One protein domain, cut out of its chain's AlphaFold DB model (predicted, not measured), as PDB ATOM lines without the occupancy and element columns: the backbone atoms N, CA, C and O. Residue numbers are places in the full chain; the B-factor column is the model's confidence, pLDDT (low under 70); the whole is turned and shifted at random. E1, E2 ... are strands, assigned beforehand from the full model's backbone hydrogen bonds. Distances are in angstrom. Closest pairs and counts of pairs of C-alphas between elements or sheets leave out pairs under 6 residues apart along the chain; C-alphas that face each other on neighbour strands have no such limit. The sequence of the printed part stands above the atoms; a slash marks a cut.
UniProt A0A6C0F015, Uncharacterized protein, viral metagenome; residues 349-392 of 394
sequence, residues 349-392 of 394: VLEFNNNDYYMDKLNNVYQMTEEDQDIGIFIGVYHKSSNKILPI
ATOM      1  N   VAL A 349     123.363 132.431 160.306       93.00
ATOM      2  CA  VAL A 349     122.669 131.909 161.501       93.00
ATOM      3  C   VAL A 349     123.688 131.535 162.584       93.00
ATOM      4  O   VAL A 349     124.648 130.805 162.328       93.00
ATOM      5  N   LEU A 350     123.462 132.024 163.800       92.88
ATOM      6  CA  LEU A 350     124.271 131.812 164.996       92.88
ATOM      7  C   LEU A 350     123.426 131.124 166.077       92.88
ATOM      8  O   LEU A 350     122.669 131.780 166.791       92.88
ATOM      9  N   GLU A 351     123.599 129.813 166.240       92.62
ATOM     10  CA  GLU A 351     123.010 129.064 167.356       92.62
ATOM     11  C   GLU A 351     123.752 129.410 168.662       92.62
ATOM     12  O   GLU A 351     124.950 129.140 168.812       92.62
ATOM     13  N   PHE A 352     123.059 130.017 169.629       91.69
ATOM     14  CA  PHE A 352     123.627 130.383 170.930       91.69
ATOM     15  C   PHE A 352     122.621 130.118 172.058       91.69
ATOM     16  O   PHE A 352     121.491 130.592 172.023       91.69
ATOM     17  N   ASN A 353     123.030 129.366 173.087       90.31
ATOM     18  CA  ASN A 353     122.161 128.930 174.193       90.31
ATOM     19  C   ASN A 353     120.849 128.239 173.740       90.31
ATOM     20  O   ASN A 353     119.815 128.408 174.384       90.31
ATOM     21  N   ASN A 354     120.905 127.449 172.660       90.94
ATOM     22  CA  ASN A 354     119.765 126.777 172.015       90.94
ATOM     23  C   ASN A 354     118.717 127.730 171.395       90.94
ATOM     24  O   ASN A 354     117.584 127.311 171.161       90.94
ATOM     25  N   ASN A 355     119.086 128.986 171.130       90.12
ATOM     26  CA  ASN A 355     118.294 129.933 170.349       90.12
ATOM     27  C   ASN A 355     119.031 130.262 169.045       90.12
ATOM     28  O   ASN A 355     120.254 130.436 169.057       90.12
ATOM     29  N   ASP A 356     118.282 130.426 167.958       92.50
ATOM     30  CA  ASP A 356     118.818 130.884 166.678       92.50
ATOM     31  C   ASP A 356     118.833 132.417 166.623       92.50
ATOM     32  O   ASP A 356     117.795 133.078 166.717       92.50
ATOM     33  N   TYR A 357     120.026 132.984 166.461       94.50
ATOM     34  CA  TYR A 357     120.243 134.405 166.203       94.50
ATOM     35  C   TYR A 357     120.780 134.620 164.789       94.50
ATOM     36  O   TYR A 357     121.268 133.696 164.142       94.50
ATOM     37  N   TYR A 358     120.741 135.863 164.322       94.56
ATOM     38  CA  TYR A 358     121.176 136.247 162.981       94.56
ATOM     39  C   TYR A 358     122.333 137.229 163.097       94.56
ATOM     40  O   TYR A 358     122.232 138.210 163.831       94.56
ATOM     41  N   MET A 359     123.451 136.952 162.433       94.19
ATOM     42  CA  MET A 359     124.700 137.692 162.586       94.19
ATOM     43  C   MET A 359     125.154 138.296 161.254       94.19
ATOM     44  O   MET A 359     125.264 137.587 160.257       94.19
ATOM     45  N   ASP A 360     125.471 139.589 161.233       93.19
ATOM     46  CA  ASP A 360     126.002 140.246 160.034       93.19
ATOM     47  C   ASP A 360     127.534 140.094 159.881       93.19
ATOM     48  O   ASP A 360     128.255 139.562 160.734       93.19
ATOM     49  N   LYS A 361     128.063 140.651 158.787       90.62
ATOM     50  CA  LYS A 361     129.505 140.675 158.467       90.62
ATOM     51  C   LYS A 361     130.353 141.489 159.463       90.62
ATOM     52  O   LYS A 361     131.577 141.348 159.472       90.62
ATOM     53  N   LEU A 362     129.732 142.329 160.296       90.38
ATOM     54  CA  LEU A 362     130.352 143.116 161.370       90.38
ATOM     55  C   LEU A 362     130.241 142.427 162.745       90.38
ATOM     56  O   LEU A 362     130.818 142.914 163.722       90.38
ATOM     57  N   ASN A 363     129.616 141.247 162.807       91.69
ATOM     58  CA  ASN A 363     129.251 140.496 164.013       91.69
ATOM     59  C   ASN A 363     128.156 141.165 164.869       91.69
ATOM     60  O   ASN A 363     128.028 140.836 166.048       91.69
ATOM     61  N   ASN A 364     127.365 142.082 164.305       93.00
ATOM     62  CA  ASN A 364     126.109 142.531 164.907       93.00
ATOM     63  C   ASN A 364     125.131 141.355 164.947       93.00
ATOM     64  O   ASN A 364     125.041 140.606 163.978       93.00
ATOM     65  N   VAL A 365     124.419 141.195 166.058       94.38
ATOM     66  CA  VAL A 365     123.515 140.074 166.326       94.38
ATOM     67  C   VAL A 365     122.094 140.587 166.445       94.38
ATOM     68  O   VAL A 365     121.833 141.542 167.179       94.38
ATOM     69  N   TYR A 366     121.181 139.901 165.776       94.44
ATOM     70  CA  TYR A 366     119.774 140.241 165.695       94.44
ATOM     71  C   TYR A 366     118.892 139.030 166.017       94.44
ATOM     72  O   TYR A 366     119.304 137.874 165.875       94.44
ATOM     73  N   GLN A 367     117.661 139.311 166.423       92.62
ATOM     74  CA  GLN A 367     116.567 138.357 166.563       92.62
ATOM     75  C   GLN A 367     115.443 138.745 165.592       92.62
ATOM     76  O   GLN A 367     115.205 139.933 165.351       92.62
ATOM     77  N   MET A 368     114.764 137.748 165.024       89.56
ATOM     78  CA  MET A 368     113.634 137.990 164.124       89.56
ATOM     79  C   MET A 368     112.397 138.468 164.884       89.56
ATOM     80  O   MET A 368     112.219 138.133 166.058       89.56
ATOM     81  N   THR A 369     111.516 139.200 164.206       84.94
ATOM     82  CA  THR A 369     110.139 139.391 164.675       84.94
ATOM     83  C   THR A 369     109.336 138.101 164.493       84.94
ATOM     84  O   THR A 369     109.395 137.455 163.448       84.94
ATOM     85  N   GLU A 370     108.558 137.728 165.514       81.31
ATOM     86  CA  GLU A 370     107.677 136.548 165.464       81.31
ATOM     87  C   GLU A 370     106.524 136.710 164.452       81.31
ATOM     88  O   GLU A 370     105.937 135.716 164.029       81.31
ATOM     89  N   GLU A 371     106.209 137.952 164.070       77.88
ATOM     90  CA  GLU A 371     105.070 138.308 163.217       77.88
ATOM     91  C   GLU A 371     105.407 138.233 161.715       77.88
ATOM     92  O   GLU A 371     104.663 137.605 160.963       77.88
ATOM     93  N   ASP A 372     106.546 138.798 161.291       77.38
ATOM     94  CA  ASP A 372     106.869 139.007 159.865       77.38
ATOM     95  C   ASP A 372     107.969 138.082 159.307       77.38
ATOM     96  O   ASP A 372     108.183 138.050 158.098       77.38
ATOM     97  N   GLN A 373     108.665 137.310 160.155       81.44
ATOM     98  CA  GLN A 373     109.865 136.537 159.774       81.44
ATOM     99  C   GLN A 373     110.999 137.397 159.179       81.44
ATOM    100  O   GLN A 373     111.807 136.907 158.392       81.44
ATOM    101  N   ASP A 374     111.096 138.657 159.607       87.06
ATOM    102  CA  ASP A 374     112.144 139.601 159.212       87.06
ATOM    103  C   ASP A 374     113.108 139.902 160.372       87.06
ATOM    104  O   ASP A 374     112.833 139.633 161.546       87.06
ATOM    105  N   ILE A 375     114.277 140.461 160.048       86.75
ATOM    106  CA  ILE A 375     115.272 140.888 161.042       86.75
ATOM    107  C   ILE A 375     114.755 142.140 161.759       86.75
ATOM    108  O   ILE A 375     114.691 143.213 161.166       86.75
ATOM    109  N   GLY A 376     114.423 142.016 163.047       83.31
ATOM    110  CA  GLY A 376     113.820 143.110 163.816       83.31
ATOM    111  C   GLY A 376     114.707 143.678 164.918       83.31
ATOM    112  O   GLY A 376     115.013 144.869 164.936       83.31
ATOM    113  N   ILE A 377     115.097 142.845 165.884       89.38
ATOM    114  CA  ILE A 377     115.644 143.325 167.162       89.38
ATOM    115  C   ILE A 377     117.161 143.151 167.184       89.38
ATOM    116  O   ILE A 377     117.652 142.030 167.276       89.38
ATOM    117  N   PHE A 378     117.914 144.252 167.166       93.38
ATOM    118  CA  PHE A 378     119.350 144.229 167.459       93.38
ATOM    119  C   PHE A 378     119.599 143.887 168.937       93.38
ATOM    120  O   PHE A 378     119.165 144.604 169.839       93.38
ATOM    121  N   ILE A 379     120.320 142.790 169.176       92.88
ATOM    122  CA  ILE A 379     120.631 142.248 170.506       92.88
ATOM    123  C   ILE A 379     121.986 142.767 171.010       92.88
ATOM    124  O   ILE A 379     122.148 143.032 172.203       92.88
ATOM    125  N   GLY A 380     122.971 142.913 170.119       94.00
ATOM    126  CA  GLY A 380     124.326 143.331 170.482       94.00
ATOM    127  C   GLY A 380     125.394 142.846 169.503       94.00
ATOM    128  O   GLY A 380     125.098 142.587 168.344       94.00
ATOM    129  N   VAL A 381     126.644 142.699 169.952       94.00
ATOM    130  CA  VAL A 381     127.773 142.261 169.100       94.00
ATOM    131  C   VAL A 381     128.335 140.923 169.575       94.00
ATOM    132  O   VAL A 381     128.683 140.762 170.745       94.00
ATOM    133  N   TYR A 382     128.480 139.958 168.668       94.31
ATOM    134  CA  TYR A 382     129.088 138.663 168.954       94.31
ATOM    135  C   TYR A 382     130.617 138.755 168.969       94.31
ATOM    136  O   TYR A 382     131.278 138.998 167.957       94.31
ATOM    137  N   HIS A 383     131.205 138.509 170.137       93.25
ATOM    138  CA  HIS A 383     132.647 138.525 170.321       93.25
ATOM    139  C   HIS A 383     133.236 137.115 170.157       93.25
ATOM    140  O   HIS A 383     133.304 136.322 171.106       93.25
ATOM    141  N   LYS A 384     133.697 136.825 168.931       89.19
ATOM    142  CA  LYS A 384     134.252 135.526 168.493       89.19
ATOM    143  C   LYS A 384     135.288 134.934 169.460       89.19
ATOM    144  O   LYS A 384     135.232 133.744 169.747       89.19
ATOM    145  N   SER A 385     136.185 135.749 170.021       89.00
ATOM    146  CA  SER A 385     137.257 135.276 170.917       89.00
ATOM    147  C   SER A 385     136.775 134.830 172.303       89.00
ATOM    148  O   SER A 385     137.476 134.074 172.968       89.00
ATOM    149  N   SER A 386     135.606 135.292 172.762       88.81
ATOM    150  CA  SER A 386     135.024 134.876 174.050       88.81
ATOM    151  C   SER A 386     133.797 133.976 173.914       88.81
ATOM    152  O   SER A 386     133.270 133.568 174.945       88.81
ATOM    153  N   ASN A 387     133.333 133.712 172.683       90.06
ATOM    154  CA  ASN A 387     132.076 133.023 172.377       90.06
ATOM    155  C   ASN A 387     130.900 133.569 173.216       90.06
ATOM    156  O   ASN A 387     130.282 132.856 174.006       90.06
ATOM    157  N   LYS A 388     130.672 134.886 173.129       92.44
ATOM    158  CA  LYS A 388     129.610 135.594 173.862       92.44
ATOM    159  C   LYS A 388     129.032 136.714 173.015       92.44
ATOM    160  O   LYS A 388     129.781 137.441 172.366       92.44
ATOM    161  N   ILE A 389     127.720 136.893 173.105       92.62
ATOM    162  CA  ILE A 389     127.040 138.107 172.660       92.62
ATOM    163  C   ILE A 389     127.240 139.169 173.751       92.62
ATOM    164  O   ILE A 389     126.941 138.925 174.921       92.62
ATOM    165  N   LEU A 390     127.791 140.321 173.378       91.56
ATOM    166  CA  LEU A 390     127.864 141.512 174.218       91.56
ATOM    167  C   LEU A 390     126.578 142.312 173.978       91.56
ATOM    168  O   LEU A 390     126.429 142.841 172.874       91.56
ATOM    169  N   PRO A 391     125.638 142.371 174.940       89.81
ATOM    170  CA  PRO A 391     124.381 143.082 174.746       89.81
ATOM    171  C   PRO A 391     124.621 144.588 174.628       89.81
ATOM    172  O   PRO A 391     125.612 145.110 175.149       89.81
ATOM    173  N   ILE A 392     123.692 145.298 173.987       85.12
ATOM    174  CA  ILE A 392     123.692 146.759 174.045       85.12
ATOM    175  C   ILE A 392     123.445 147.221 175.491       85.12
ATOM    176  O   ILE A 392     122.441 146.880 176.115       85.12
TER     177      ILE A 392
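This is residues 349 to 392 of the 394 residues of an uncharacterized protein of viral metagenome (UniProt A0A6C0F015). This is a single small sheet of five strands, strongly twisted and curled like part of a barrel, with its two edge strands E1 and E5 not joined. The bent strand E4 and its partner E3 lie nearest the middle, and the loops at the two ends of E4 make the long axis; the hairpin of E1 and E2 turns off from E3 on the side away from E4. The printed part has 44 residues with five named strands, E1 to E5, and no named helix. The strands lie in the sheet in the order E1, E2, E3, E4, E5, all antiparallel, and the class is all strand. The whole is compact, with a radius of gyration of the C-alphas of 10.2 A, and elongated, with spans of 33 by 21 by 18 A.

The longest strand by residues is E4, residues 375 to 383, 19.8 A from first to last C-alpha; it bends by 68 degrees at residue 378. E3 is residues 364 to 368, 13.3 A long, and E2 is residues 355 to 359, 12.7 A. E1 is residues 349 to 352, 9.6 A, with C-alpha 349 at (122.669, 131.909, 161.501). E5 is residues 388 to 391, 9.2 A, with C-alpha 391 at (124.381, 143.082, 174.746).

The five strands form a meander, each strand the antiparallel neighbour of the one before, and each successive pair is a hairpin. E3 and E4 run at 146 degrees between their directions; N 365 and O 380 are within hydrogen-bond range at 2.8 A, and so are N 367 and O 377 at 2.8 A. E4 and E5 stand at 124 degrees, with N 390 and O 381 at 2.8 A. E2 and E3 stand at 129 degrees, with N 366 and O 358 at 2.8 A. E1 and E2 stand at 135 degrees, with N 350 and O 357 at 2.8 A. The pairing of E2 is staggered: residues 355 to 358 pair with E1 and residues 358 to 359 with E3. From edge to edge the strands' lines turn by 95 degrees and the way across the sheet turns by 111 degrees. The edge strands E1 and E5 are only just apart, their closest C-alphas 8.5 A from each other.

The two C-alphas farthest apart, those of Glu 371 and Ser 385, are 33.2 A from each other. The printed part has no cut. The link from E3 to E4 is short, and the other three are tight. The mean pLDDT of the printed part is 90.2, and no printed residue is under 70.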